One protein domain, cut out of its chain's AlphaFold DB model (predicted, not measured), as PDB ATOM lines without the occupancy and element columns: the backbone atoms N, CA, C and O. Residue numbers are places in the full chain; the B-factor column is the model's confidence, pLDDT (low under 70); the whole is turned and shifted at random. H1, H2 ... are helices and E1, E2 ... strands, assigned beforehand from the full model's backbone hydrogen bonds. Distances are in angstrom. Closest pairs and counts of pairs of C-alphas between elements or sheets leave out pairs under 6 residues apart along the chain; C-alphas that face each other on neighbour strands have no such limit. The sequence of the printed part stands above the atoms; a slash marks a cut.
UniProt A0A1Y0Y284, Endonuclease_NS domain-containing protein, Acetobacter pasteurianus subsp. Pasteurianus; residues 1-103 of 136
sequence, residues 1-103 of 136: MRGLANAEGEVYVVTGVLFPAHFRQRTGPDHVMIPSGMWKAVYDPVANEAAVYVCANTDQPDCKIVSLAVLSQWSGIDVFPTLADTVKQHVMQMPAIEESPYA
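Overview. This is residues 1 to 103 of the 136 residues of the protein "Endonuclease_NS domain-containing protein" of Acetobacter pasteurianus subsp. Pasteurianus (UniProt A0A1Y0Y284). A twisted wall of four strands has H2 along one face, H1 and H3 grazing it, and a long loop between E1 and E2 reaching out to one end of the longest axis. The printed part has 103 residues, in the order H1 E1 E2 E3 E4 H2 H3; the class is mixed, with 47 residues, under half, in named elements. The sheet, E1 E2 E3 E4, is antiparallel throughout. The whole is only just compact, close to loose, with a radius of gyration of the C-alphas of 14.9 A and spans of 46 by 35 by 22 A.

Arrangement. H1, residues 2 to 8, only grazes the sheet with residues 4 to 8. E1, residues 12 to 18, E2, 37 to 44, E3, 49 to 56, and E4, 63 to 66, form a meander, each strand the antiparallel neighbour of the one before, in three hairpins. N 14 and O 41 are 3.0 A apart, N 40 and O 53 2.8 A, and N 54 and O 64 2.9 A, within hydrogen-bond range. H2, residues 68 to 75, is on the sheet at a height of 9.0 A, over E2 and, only just, E3 with 3 C-alphas; it runs along the strands, at 24 degrees to E2 on the local plane. H3, residues 85 to 89, only grazes the sheet with residues 86 to 89 and touches H2, the closest C-alphas, Leu 68 and Lys 88, being 4.8 A apart. In H1, H2 and H3 every O i to N i+4 pair is within hydrogen-bond range.

Along the chain. H1 begins at C-alpha 2 (245.862, 228.040, 228.646). E1 spans 19.7 A, E2 23.4 A and E3 24.1 A. H3 ends at C-alpha 89 (253.844, 219.501, 249.722).

Size, cuts and confidence. The C-alphas farthest apart, Pro 29 and Val 46, are 46.5 A apart. The printed part has no cut. The E1 to E2 link is long, 18 residues. Residues 99 to 101 and 103 have pLDDT under 70.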
ATOM      1  N   MET A   1     245.534 229.179 232.909       71.62
ATOM      2  CA  MET A   1     245.819 227.780 232.499       71.62
ATOM      3  C   MET A   1     246.224 227.657 231.047       71.62
ATOM      4  O   MET A   1     247.349 227.261 230.832       71.62
ATOM      5  N   ARG A   2     245.407 228.055 230.056       78.25
ATOM      6  CA  ARG A   2     245.862 228.040 228.646       78.25
ATOM      7  C   ARG A   2     247.155 228.835 228.418       78.25
ATOM      8  O   ARG A   2     248.039 228.354 227.735       78.25
ATOM      9  N   GLY A   3     247.290 230.005 229.052       77.00
ATOM     10  CA  GLY A   3     248.539 230.776 229.004       77.00
ATOM     11  C   GLY A   3     249.742 230.045 229.614       77.00
ATOM     12  O   GLY A   3     250.814 230.100 229.038       77.00
ATOM     13  N   LEU A   4     249.540 229.313 230.717       75.88
ATOM     14  CA  LEU A   4     250.585 228.500 231.350       75.88
ATOM     15  C   LEU A   4     250.971 227.310 230.460       75.88
ATOM     16  O   LEU A   4     252.144 227.100 230.213       75.88
ATOM     17  N   ALA A   5     249.986 226.605 229.894       79.25
ATOM     18  CA  ALA A   5     250.228 225.522 228.940       79.25
ATOM     19  C   ALA A   5     251.042 225.997 227.723       79.25
ATOM     20  O   ALA A   5     251.932 225.300 227.265       79.25
ATOM     21  N   ASN A   6     250.770 227.205 227.224       77.69
ATOM     22  CA  ASN A   6     251.536 227.779 226.120       77.69
ATOM     23  C   ASN A   6     252.964 228.193 226.522       77.69
ATOM     24  O   ASN A   6     253.823 228.253 225.649       77.69
ATOM     25  N   ALA A   7     253.195 228.534 227.794       75.12
ATOM     26  CA  ALA A   7     254.497 228.969 228.298       75.12
ATOM     27  C   ALA A   7     255.414 227.778 228.622       75.12
ATOM     28  O   ALA A   7     256.556 227.766 228.178       75.12
ATOM     29  N   GLU A   8     254.884 226.772 229.322       77.12
ATOM     30  CA  GLU A   8     255.636 225.590 229.783       77.12
ATOM     31  C   GLU A   8     255.604 224.425 228.773       77.12
ATOM     32  O   GLU A   8     256.331 223.442 228.890       77.12
ATOM     33  N   GLY A   9     254.756 224.523 227.745       81.88
ATOM     34  CA  GLY A   9     254.595 223.526 226.685       81.88
ATOM     35  C   GLY A   9     253.509 222.491 226.986       81.88
ATOM     36  O   GLY A   9     252.554 222.366 226.218       81.88
ATOM     37  N   GLU A  10     253.617 221.770 228.102       87.62
ATOM     38  CA  GLU A  10     252.601 220.808 228.541       87.62
ATOM     39  C   GLU A  10     252.278 220.992 230.024       87.62
ATOM     40  O   GLU A  10     253.163 221.140 230.855       87.62
ATOM     41  N   VAL A  11     250.989 220.947 230.364       92.81
ATOM     42  CA  VAL A  11     250.530 220.897 231.756       92.81
ATOM     43  C   VAL A  11     249.369 219.923 231.887       92.81
ATOM     44  O   VAL A  11     248.462 219.888 231.050       92.81
ATOM     45  N   TYR A  12     249.353 219.180 232.987       95.56
ATOM     46  CA  TYR A  12     248.275 218.261 233.326       95.56
ATOM     47  C   TYR A  12     247.322 218.942 234.296       95.56
ATOM     48  O   TYR A  12     247.742 219.472 235.325       95.56
ATOM     49  N   VAL A  13     246.027 218.937 233.975       96.38
ATOM     50  CA  VAL A  13     245.009 219.611 234.785       96.38
ATOM     51  C   VAL A  13     243.915 218.638 235.188       96.38
ATOM     52  O   VAL A  13     243.239 218.068 234.335       96.38
ATOM     53  N   VAL A  14     243.662 218.543 236.491       97.69
ATOM     54  CA  VAL A  14     242.469 217.886 237.034       97.69
ATOM     55  C   VAL A  14     241.579 218.948 237.662       97.69
ATOM     56  O   VAL A  14     242.038 219.801 238.419       97.69
ATOM     57  N   THR A  15     240.294 218.933 237.314       97.06
ATOM     58  CA  THR A  15     239.294 219.857 237.863       97.06
ATOM     59  C   THR A  15     238.313 219.086 238.724       97.06
ATOM     60  O   THR A  15     237.846 218.021 238.327       97.06
ATOM     61  N   GLY A  16     237.939 219.666 239.856       96.88
ATOM     62  CA  GLY A  16     236.893 219.120 240.698       96.88
ATOM     63  C   GLY A  16     236.193 220.186 241.520       96.88
ATOM     64  O   GLY A  16     236.361 221.393 241.321       96.88
ATOM     65  N   VAL A  17     235.371 219.710 242.445       96.88
ATOM     66  CA  VAL A  17     234.597 220.542 243.360       96.88
ATOM     67  C   VAL A  17     234.864 220.141 244.804       96.88
ATOM     68  O   VAL A  17     235.318 219.029 245.076       96.88
ATOM     69  N   LEU A  18     234.587 221.058 245.724       95.12
ATOM     70  CA  LEU A  18     234.498 220.792 247.154       95.12
ATOM     71  C   LEU A  18     233.032 220.811 247.558       95.12
ATOM     72  O   LEU A  18     232.260 221.660 247.099       95.12
ATOM     73  N   PHE A  19     232.664 219.891 248.443       92.44
ATOM     74  CA  PHE A  19     231.365 219.903 249.092       92.44
ATOM     75  C   PHE A  19     231.508 220.313 250.559       92.44
ATOM     76  O   PHE A  19     232.497 219.969 251.207       92.44
ATOM     77  N   PRO A  20     230.514 221.025 251.105       81.69
ATOM     78  CA  PRO A  20     230.491 221.387 252.515       81.69
ATOM     79  C   PRO A  20     230.357 220.136 253.395       81.69
ATOM     80  O   PRO A  20     229.528 219.265 253.127       81.69
ATOM     81  N   ALA A  21     231.131 220.078 254.484       76.50
ATOM     82  CA  ALA A  21     231.160 218.925 255.389       76.50
ATOM     83  C   ALA A  21     229.811 218.664 256.088       76.50
ATOM     84  O   ALA A  21     229.447 217.514 256.325       76.50
ATOM     85  N   HIS A  22     229.056 219.724 256.399       75.19
ATOM     86  CA  HIS A  22     227.868 219.626 257.256       75.19
ATOM     87  C   HIS A  22     226.542 219.929 256.547       75.19
ATOM     88  O   HIS A  22     225.512 219.391 256.944       75.19
ATOM     89  N   PHE A  23     226.535 220.759 255.496       74.69
ATOM     90  CA  PHE A  23     225.288 221.229 254.885       74.69
ATOM     91  C   PHE A  23     225.281 221.090 253.364       74.69
ATOM     92  O   PHE A  23     225.792 221.942 252.649       74.69
ATOM     93  N   ARG A  24     224.662 220.024 252.853       81.19
ATOM     94  CA  ARG A  24     224.599 219.746 251.411       81.19
ATOM     95  C   ARG A  24     223.388 220.427 250.780       81.19
ATOM     96  O   ARG A  24     222.317 219.826 250.695       81.19
ATOM     97  N   GLN A  25     223.569 221.670 250.331       86.44
ATOM     98  CA  GLN A  25     222.564 222.377 249.538       86.44
ATOM     99  C   GLN A  25     222.306 221.625 248.223       86.44
ATOM    100  O   GLN A  25     223.228 221.097 247.597       86.44
ATOM    101  N   ARG A  26     221.038 221.550 247.815       92.12
ATOM    102  CA  ARG A  26     220.592 220.844 246.609       92.12
ATOM    103  C   ARG A  26     219.574 221.688 245.850       92.12
ATOM    104  O   ARG A  26     218.890 222.509 246.456       92.12
ATOM    105  N   THR A  27     219.465 221.473 244.545       89.88
ATOM    106  CA  THR A  27     218.515 222.181 243.677       89.88
ATOM    107  C   THR A  27     217.766 221.225 242.749       89.88
ATOM    108  O   THR A  27     218.249 220.132 242.447       89.88
ATOM    109  N   GLY A  28     216.590 221.658 242.289       89.88
ATOM    110  CA  GLY A  28     215.751 220.921 241.348       89.88
ATOM    111  C   GLY A  28     215.085 219.661 241.926       89.88
ATOM    112  O   GLY A  28     215.341 219.283 243.071       89.88
ATOM    113  N   PRO A  29     214.213 219.010 241.133       90.81
ATOM    114  CA  PRO A  29     213.526 217.778 241.529       90.81
ATOM    115  C   PRO A  29     214.488 216.594 241.702       90.81
ATOM    116  O   PRO A  29     214.262 215.751 242.562       90.81
ATOM    117  N   ASP A  30     215.592 216.571 240.950       94.25
ATOM    118  CA  ASP A  30     216.610 215.510 241.015       94.25
ATOM    119  C   ASP A  30     217.653 215.752 242.115       94.25
ATOM    120  O   ASP A  30     218.622 215.005 242.252       94.25
ATOM    121  N   HIS A  31     217.467 216.804 242.920       90.62
ATOM    122  CA  HIS A  31     218.273 217.071 244.104       90.62
ATOM    123  C   HIS A  31     219.784 217.186 243.819       90.62
ATOM    124  O   HIS A  31     220.607 216.728 244.620       90.62
ATOM    125  N   VAL A  32     220.161 217.830 242.710       92.31
ATOM    126  CA  VAL A  32     221.564 218.033 242.307       92.31
ATOM    127  C   VAL A  32     222.295 218.839 243.378       92.31
ATOM    128  O   VAL A  32     221.818 219.892 243.804       92.31
ATOM    129  N   MET A  33     223.438 218.332 243.840       91.94
ATOM    130  CA  MET A  33     224.194 218.942 244.934       91.94
ATOM    131  C   MET A  33     224.957 220.175 244.463       91.94
ATOM    132  O   MET A  33     225.622 220.147 243.429       91.94
ATOM    133  N   ILE A  34     224.885 221.240 245.254       93.31
ATOM    134  CA  ILE A  34     225.595 222.486 244.991       93.31
ATOM    135  C   ILE A  34     226.941 222.432 245.727       93.31
ATOM    136  O   ILE A  34     226.958 222.211 246.942       93.31
ATOM    137  N   PRO A  35     228.074 222.593 245.023       95.44
ATOM    138  CA  PRO A  35     229.386 222.597 245.651       95.44
ATOM    139  C   PRO A  35     229.619 223.882 246.452       95.44
ATOM    140  O   PRO A  35     229.107 224.943 246.097       95.44
ATOM    141  N   SER A  36     230.432 223.798 247.506       94.62
ATOM    142  CA  SER A  36     230.895 224.965 248.276       94.62
ATOM    143  C   SER A  36     232.084 225.663 247.622       94.62
ATOM    144  O   SER A  36     232.352 226.828 247.907       94.62
ATOM    145  N   GLY A  37     232.807 224.965 246.751       95.62
ATOM    146  CA  GLY A  37     233.948 225.513 246.035       95.62
ATOM    147  C   GLY A  37     234.321 224.680 244.822       95.62
ATOM    148  O   GLY A  37     233.854 223.556 244.639       95.62
ATOM    149  N   MET A  38     235.178 225.244 243.989       96.88
ATOM    150  CA  MET A  38     235.742 224.600 242.809       96.88
ATOM    151  C   MET A  38     237.255 224.635 242.907       96.88
ATOM    152  O   MET A  38     237.822 225.567 243.479       96.88
ATOM    153  N   TRP A  39     237.916 223.644 242.323       97.44
ATOM    154  CA  TRP A  39     239.366 223.599 242.306       97.44
ATOM    155  C   TRP A  39     239.913 223.073 240.988       97.44
ATOM    156  O   TRP A  39     239.248 222.345 240.246       97.44
ATOM    157  N   LYS A  40     241.151 223.465 240.697       97.06
ATOM    158  CA  LYS A  40     241.930 222.986 239.562       97.06
ATOM    159  C   LYS A  40     243.359 222.720 240.011       97.06
ATOM    160  O   LYS A  40     244.076 223.663 240.337       97.06
ATOM    161  N   ALA A  41     243.746 221.452 240.020       97.88
ATOM    162  CA  ALA A  41     245.114 221.022 240.259       97.88
ATOM    163  C   ALA A  41     245.874 221.024 238.934       97.88
ATOM    164  O   ALA A  41     245.354 220.536 237.931       97.88
ATOM    165  N   VAL A  42     247.072 221.590 238.943       96.88
ATOM    166  CA  VAL A  42     247.957 221.712 237.788       96.88
ATOM    167  C   VAL A  42     249.282 221.058 238.138       96.88
ATOM    168  O   VAL A  42     249.822 221.326 239.209       96.88
ATOM    169  N   TYR A  43     249.784 220.222 237.240       97.31
ATOM    170  CA  TYR A  43     251.113 219.629 237.310       97.31
ATOM    171  C   TYR A  43     251.889 219.974 236.040       97.31
ATOM    172  O   TYR A  43     251.366 219.812 234.933       97.31
ATOM    173  N   ASP A  44     253.115 220.445 236.224       95.62
ATOM    174  CA  ASP A  44     254.091 220.688 235.171       95.62
ATOM    175  C   ASP A  44     255.138 219.556 235.189       95.62
ATOM    176  O   ASP A  44     255.877 219.421 236.171       95.62
ATOM    177  N   PRO A  45     255.218 218.727 234.131       94.31
ATOM    178  CA  PRO A  45     256.173 217.626 234.057       94.31
ATOM    179  C   PRO A  45     257.623 218.075 233.822       94.31
ATOM    180  O   PRO A  45     258.536 217.313 234.131       94.31
ATOM    181  N   VAL A  46     257.842 219.267 233.258       92.44
ATOM    182  CA  VAL A  46     259.171 219.808 232.948       92.44
ATOM    183  C   VAL A  46     259.819 220.321 234.227       92.44
ATOM    184  O   VAL A  46     260.956 219.958 234.527       92.44
ATOM    185  N   ALA A  47     259.079 221.114 235.002       92.44
ATOM    186  CA  ALA A  47     259.522 221.584 236.313       92.44
ATOM    187  C   ALA A  47     259.430 220.491 237.396       92.44
ATOM    188  O   ALA A  47     260.121 220.567 238.410       92.44
ATOM    189  N   ASN A  48     258.603 219.462 237.175       95.62
ATOM    190  CA  ASN A  48     258.214 218.466 238.176       95.62
ATOM    191  C   ASN A  48     257.616 219.124 239.436       95.62
ATOM    192  O   ASN A  48     257.932 218.770 240.574       95.62
ATOM    193  N   GLU A  49     256.735 220.097 239.217       96.56
ATOM    194  CA  GLU A  49     256.087 220.886 240.262       96.56
ATOM    195  C   GLU A  49     254.570 220.921 240.066       96.56
ATOM    196  O   GLU A  49     254.042 220.681 238.976       96.56
ATOM    197  N   ALA A  50     253.836 221.193 241.145       97.62
ATOM    198  CA  ALA A  50     252.384 221.257 241.106       97.62
ATOM    199  C   ALA A  50     251.818 222.356 242.005       97.62
ATOM    200  O   ALA A  50     252.407 222.752 243.010       97.62
ATOM    201  N   ALA A  51     250.622 222.820 241.660       97.69
ATOM    202  CA  ALA A  51     249.841 223.725 242.491       97.69
ATOM    203  C   ALA A  51     248.347 223.572 242.209       97.69
ATOM    204  O   ALA A  51     247.926 223.038 241.181       97.69
ATOM    205  N   VAL A  52     247.522 224.069 243.124       98.12
ATOM    206  CA  VAL A  52     246.066 223.992 243.024       98.12
ATOM    207  C   VAL A  52     245.467 225.378 243.169       98.12
ATOM    208  O   VAL A  52     245.659 226.027 244.191       98.12
ATOM    209  N   TYR A  53     244.666 225.801 242.194       96.94
ATOM    210  CA  TYR A  53     243.737 226.913 242.392       96.94
ATOM    211  C   TYR A  53     242.467 226.401 243.062       96.94
ATOM    212  O   TYR A  53     241.868 225.444 242.574       96.94
ATOM    213  N   VAL A  54     242.017 227.057 244.127       96.44
ATOM    214  CA  VAL A  54     240.750 226.767 244.813       96.44
ATOM    215  C   VAL A  54     239.969 228.062 244.949       96.44
ATOM    216  O   VAL A  54     240.538 229.067 245.357       96.44
ATOM    217  N   CYS A  55     238.677 228.041 244.635       95.56
ATOM    218  CA  CYS A  55     237.789 229.193 244.756       95.56
ATOM    219  C   CYS A  55     236.487 228.809 245.460       95.56
ATOM    220  O   CYS A  55     235.913 227.755 245.171       95.56
ATOM    221  N   ALA A  56     235.992 229.682 246.338       94.75
ATOM    222  CA  ALA A  56     234.653 229.554 246.904       94.75
ATOM    223  C   ALA A  56     233.579 229.693 245.811       94.75
ATOM    224  O   ALA A  56     233.714 230.496 244.889       94.75
ATOM    225  N   ASN A  57     232.505 228.908 245.905       93.38
ATOM    226  CA  ASN A  57     231.364 229.003 244.999       93.38
ATOM    227  C   ASN A  57     230.360 230.035 245.535       93.38
ATOM    228  O   ASN A  57     229.322 229.685 246.093       93.38
ATOM    229  N   THR A  58     230.726 231.309 245.422       90.94
ATOM    230  CA  THR A  58     229.947 232.473 245.868       90.94
ATOM    231  C   THR A  58     229.906 233.527 244.761       90.94
ATOM    232  O   THR A  58     230.700 233.483 243.819       90.94
ATOM    233  N   ASP A  59     229.013 234.513 244.883       85.00
ATOM    234  CA  ASP A  59     228.927 235.626 243.920       85.00
ATOM    235  C   ASP A  59     230.204 236.486 243.892       85.00
ATOM    236  O   ASP A  59     230.522 237.112 242.882       85.00
ATOM    237  N   GLN A  60     230.951 236.485 244.998       87.12
ATOM    238  CA  GLN A  60     232.266 237.105 245.150       87.12
ATOM    239  C   GLN A  60     233.250 236.026 245.624       87.12
ATOM    240  O   GLN A  60     233.389 235.819 246.834       87.12
ATOM    241  N   PRO A  61     233.850 235.260 244.698       89.19
ATOM    242  CA  PRO A  61     234.671 234.110 245.047       89.19
ATOM    243  C   PRO A  61     235.992 234.542 245.695       89.19
ATOM    244  O   PRO A  61     236.772 235.277 245.094       89.19
ATOM    245  N   ASP A  62     236.271 234.033 246.897       91.94
ATOM    246  CA  ASP A  62     237.620 234.049 247.478       91.94
ATOM    247  C   ASP A  62     238.427 232.901 246.862       91.94
ATOM    248  O   ASP A  62     238.019 231.736 246.945       91.94
ATOM    249  N   CYS A  63     239.546 233.233 246.219       93.88
ATOM    250  CA  CYS A  63     240.383 232.291 245.487       93.88
ATOM    251  C   CYS A  63     241.802 232.255 246.056       93.88
ATOM    252  O   CYS A  63     242.404 233.288 246.338       93.88
ATOM    253  N   LYS A  64     242.363 231.051 246.176       95.44
ATOM    254  CA  LYS A  64     243.695 230.804 246.741       95.44
ATOM    255  C   LYS A  64     244.456 229.797 245.898       95.44
ATOM    256  O   LYS A  64     243.858 228.942 245.243       95.44
ATOM    257  N   ILE A  65     245.778 229.889 245.958       97.06
ATOM    258  CA  ILE A  65     246.680 228.869 245.433       97.06
ATOM    259  C   ILE A  65     247.207 228.072 246.627       97.06
ATOM    260  O   ILE A  65     247.688 228.656 247.596       97.06
ATOM    261  N   VAL A  66     247.074 226.750 246.577       97.56
ATOM    262  CA  VAL A  66     247.477 225.829 247.649       97.56
ATOM    263  C   VAL A  66     248.228 224.626 247.079       97.56
ATOM    264  O   VAL A  66     248.251 224.419 245.864       97.56
ATOM    265  N   SER A  67     248.848 223.825 247.948       98.38
ATOM    266  CA  SER A  67     249.546 222.599 247.545       98.38
ATOM    267  C   SER A  67     248.574 221.434 247.322       98.38
ATOM    268  O   SER A  67     247.424 221.459 247.776       98.38
ATOM    269  N   LEU A  68     249.044 220.377 246.648       98.44
ATOM    270  CA  LEU A  68     248.263 219.147 246.465       98.44
ATOM    271  C   LEU A  68     247.914 218.497 247.811       98.44
ATOM    272  O   LEU A  68     246.801 218.003 247.982       98.44
ATOM    273  N   ALA A  69     248.827 218.549 248.783       98.31
ATOM    274  CA  ALA A  69     248.595 218.026 250.126       98.31
ATOM    275  C   ALA A  69     247.423 218.735 250.828       98.31
ATOM    276  O   ALA A  69     246.574 218.076 251.431       98.31
ATOM    277  N   VAL A  70     247.328 220.065 250.708       97.94
ATOM    278  CA  VAL A  70     246.203 220.839 251.262       97.94
ATOM    279  C   VAL A  70     244.892 220.463 250.569       97.94
ATOM    280  O   VAL A  70     243.892 220.208 251.242       97.94
ATOM    281  N   LEU A  71     244.894 220.351 249.237       97.88
ATOM    282  CA  LEU A  71     243.712 219.894 248.503       97.88
ATOM    283  C   LEU A  71     243.274 218.493 248.952       97.88
ATOM    284  O   LEU A  71     242.078 218.265 249.135       97.88
ATOM    285  N   SER A  72     244.212 217.564 249.143       97.50
ATOM    286  CA  SER A  72     243.901 216.201 249.577       97.50
ATOM    287  C   SER A  72     243.258 216.179 250.962       97.50
ATOM    288  O   SER A  72     242.339 215.395 251.178       97.50
ATOM    289  N   GLN A  73     243.676 217.053 251.882       96.44
ATOM    290  CA  GLN A  73     243.044 217.176 253.202       96.44
ATOM    291  C   GLN A  73     241.603 217.696 253.109       96.44
ATOM    292  O   GLN A  73     240.740 217.249 253.859       96.44
ATOM    293  N   TRP A  74     241.325 218.629 252.192       95.00
ATOM    294  CA  TRP A  74     239.990 219.223 252.040       95.00
ATOM    295  C   TRP A  74     239.021 218.365 251.227       95.00
ATOM    296  O   TRP A  74     237.829 218.331 251.522       95.00
ATOM    297  N   SER A  75     239.517 217.707 250.180       94.00
ATOM    298  CA  SER A  75     238.699 216.935 249.237       94.00
ATOM    299  C   SER A  75     238.672 215.437 249.536       94.00
ATOM    300  O   SER A  75     237.767 214.749 249.072       94.00
ATOM    301  N   GLY A  76     239.658 214.922 250.280       95.25
ATOM    302  CA  GLY A  76     239.882 213.486 250.450       95.25
ATOM    303  C   GLY A  76     240.449 212.792 249.206       95.25
ATOM    304  O   GLY A  76     240.451 211.565 249.157       95.25
ATOM    305  N   ILE A  77     240.895 213.547 248.193       95.69
ATOM    306  CA  ILE A  77     241.353 213.020 246.902       95.69
ATOM    307  C   ILE A  77     242.855 213.279 246.738       95.69
ATOM    308  O   ILE A  77     243.288 214.432 246.734       95.69
ATOM    309  N   ASP A  78     243.633 212.214 246.521       96.75
ATOM    310  CA  ASP A  78     244.995 212.321 245.989       96.75
ATOM    311  C   ASP A  78     244.930 212.385 244.459       96.75
ATOM    312  O   ASP A  78     244.699 211.388 243.775       96.75
ATOM    313  N   VAL A  79     245.053 213.601 243.931       96.19
ATOM    314  CA  VAL A  79     244.808 213.906 242.517       96.19
ATOM    315  C   VAL A  79     245.911 213.376 241.598       96.19
ATOM    316  O   VAL A  79     245.634 213.016 240.456       96.19
ATOM    317  N   PHE A  80     247.148 213.305 242.094       97.25
ATOM    318  CA  PHE A  80     248.312 212.836 241.344       97.25
ATOM    319  C   PHE A  80     249.099 211.823 242.190       97.25
ATOM    320  O   PHE A  80     250.184 212.135 242.693       97.25
ATOM    321  N   PRO A  81     248.566 210.600 242.368       97.06
ATOM    322  CA  PRO A  81     249.057 209.669 243.380       97.06
ATOM    323  C   PRO A  81     250.496 209.208 243.148       97.06
ATOM    324  O   PRO A  81     251.193 208.898 244.109       97.06
ATOM    325  N   THR A  82     250.964 209.220 241.899       97.31
ATOM    326  CA  THR A  82     252.315 208.793 241.509       97.31
ATOM    327  C   THR A  82     253.402 209.838 241.764       97.31
ATOM    328  O   THR A  82     254.578 209.504 241.651       97.31
ATOM    329  N   LEU A  83     253.048 211.093 242.070       97.50
ATOM    330  CA  LEU A  83     254.038 212.131 242.370       97.50
ATOM    331  C   LEU A  83     254.652 211.919 243.757       97.50
ATOM    332  O   LEU A  83     253.985 211.451 244.682       97.50
ATOM    333  N   ALA A  84     255.917 212.310 243.909       97.88
ATOM    334  CA  ALA A  84     256.600 212.273 245.196       97.88
ATOM    335  C   ALA A  84     255.964 213.250 246.202       97.88
ATOM    336  O   ALA A  84     255.500 214.331 245.831       97.88
ATOM    337  N   ASP A  85     256.009 212.912 247.493       97.44
ATOM    338  CA  ASP A  85     255.441 213.754 248.556       97.44
ATOM    339  C   ASP A  85     256.065 215.151 248.606       97.44
ATOM    340  O   ASP A  85     255.379 216.127 248.910       97.44
ATOM    341  N   THR A  86     257.343 215.273 248.246       97.12
ATOM    342  CA  THR A  86     258.028 216.566 248.142       97.12
ATOM    343  C   THR A  86     257.346 217.487 247.132       97.12
ATOM    344  O   THR A  86     257.129 218.654 247.443       97.12
ATOM    345  N   VAL A  87     256.923 216.964 245.977       97.88
ATOM    346  CA  VAL A  87     256.158 217.716 244.967       97.88
ATOM    347  C   VAL A  87     254.776 218.074 245.507       97.88
ATOM    348  O   VAL A  87     254.325 219.207 245.366       97.88
ATOM    349  N   LYS A  88     254.108 217.134 246.188       98.19
ATOM    350  CA  LYS A  88     252.752 217.342 246.722       98.19
ATOM    351  C   LYS A  88     252.685 218.392 247.836       98.19
ATOM    352  O   LYS A  88     251.631 219.005 248.027       98.19
ATOM    353  N   GLN A  89     253.768 218.572 248.590       98.00
ATOM    354  CA  GLN A  89     253.844 219.501 249.722       98.00
ATOM    355  C   GLN A  89     254.187 220.937 249.311       98.00
ATOM    356  O   GLN A  89     253.802 221.868 250.020       98.00
ATOM    357  N   HIS A  90     254.859 221.125 248.174       96.88
ATOM    358  CA  HIS A  90     255.239 222.445 247.678       96.88
ATOM    359  C   HIS A  90     254.151 223.057 246.792       96.88
ATOM    360  O   HIS A  90     253.256 222.376 246.292       96.88
ATOM    361  N   VAL A  91     254.209 224.380 246.650       97.25
ATOM    362  CA  VAL A  91     253.345 225.143 245.750       97.25
ATOM    363  C   VAL A  91     254.221 225.668 244.626       97.25
ATOM    364  O   VAL A  91     255.067 226.526 244.873       97.25
ATOM    365  N   MET A  92     254.005 225.157 243.415       94.44
ATOM    366  CA  MET A  92     254.604 225.689 242.189       94.44
ATOM    367  C   MET A  92     254.323 227.186 242.070       94.44
ATOM    368  O   MET A  92     253.247 227.658 242.453       94.44
ATOM    369  N   GLN A  93     255.259 227.943 241.504       91.62
ATOM    370  CA  GLN A  93     255.004 229.347 241.215       91.62
ATOM    371  C   GLN A  93     253.899 229.466 240.161       91.62
ATOM    372  O   GLN A  93     254.049 229.051 239.017       91.62
ATOM    373  N   MET A  94     252.773 230.055 240.558       88.31
ATOM    374  CA  MET A  94     251.608 230.184 239.692       88.31
ATOM    375  C   MET A  94     251.383 231.632 239.268       88.31
ATOM    376  O   MET A  94     251.597 232.548 240.070       88.31
ATOM    377  N   PRO A  95     250.862 231.861 238.049       88.38
ATOM    378  CA  PRO A  95     250.325 233.158 237.672       88.38
ATOM    379  C   PRO A  95     249.288 233.640 238.688       88.38
ATOM    380  O   PRO A  95     248.492 232.837 239.201       88.38
ATOM    381  N   ALA A  96     249.282 234.952 238.933       84.50
ATOM    382  CA  ALA A  96     248.315 235.589 239.812       84.50
ATOM    383  C   ALA A  96     246.878 235.258 239.381       84.50
ATOM    384  O   ALA A  96     246.577 235.065 238.197       84.50
ATOM    385  N   ILE A  97     245.984 235.168 240.366       82.06
ATOM    386  CA  ILE A  97     244.560 234.985 240.108       82.06
ATOM    387  C   ILE A  97     244.021 236.324 239.611       82.06
ATOM    388  O   ILE A  97     243.679 237.200 240.398       82.06
ATOM    389  N   GLU A  98     243.984 236.478 238.294       75.88
ATOM    390  CA  GLU A  98     243.440 237.660 237.637       75.88
ATOM    391  C   GLU A  98     242.123 237.322 236.941       75.88
ATOM    392  O   GLU A  98     241.954 236.244 236.352       75.88
ATOM    393  N   GLU A  99     241.176 238.259 236.978       67.00
ATOM    394  CA  GLU A  99     240.006 238.164 236.118       67.00
ATOM    395  C   GLU A  99     240.442 238.310 234.661       67.00
ATOM    396  O   GLU A  99     240.991 239.327 234.240       67.00
ATOM    397  N   SER A 100     240.180 237.280 233.858       68.75
ATOM    398  CA  SER A 100     240.412 237.378 232.422       68.75
ATOM    399  C   SER A 100     239.493 238.455 231.823       68.75
ATOM    400  O   SER A 100     238.292 238.431 232.107       68.75
ATOM    401  N   PRO A 101     239.981 239.307 230.901       69.75
ATOM    402  CA  PRO A 101     239.132 240.240 230.153       69.75
ATOM    403  C   PRO A 101     237.949 239.548 229.456       69.75
ATOM    404  O   PRO A 101     236.861 240.107 229.353       69.75
ATOM    405  N   TYR A 102     238.145 238.292 229.044       71.94
ATOM    406  CA  TYR A 102     237.089 237.442 228.496       71.94
ATOM    407  C   TYR A 102     236.023 237.067 229.539       71.94
ATOM    408  O   TYR A 102     234.838 237.018 229.234       71.94
ATOM    409  N   ALA A 103     236.414 236.804 230.789       69.56
ATOM    410  CA  ALA A 103     235.460 236.496 231.853       69.56
ATOM    411  C   ALA A 103     234.610 237.723 232.222       69.56
ATOM    412  O   ALA A 103     233.412 237.583 232.469       69.56
TER     413      ALA A 103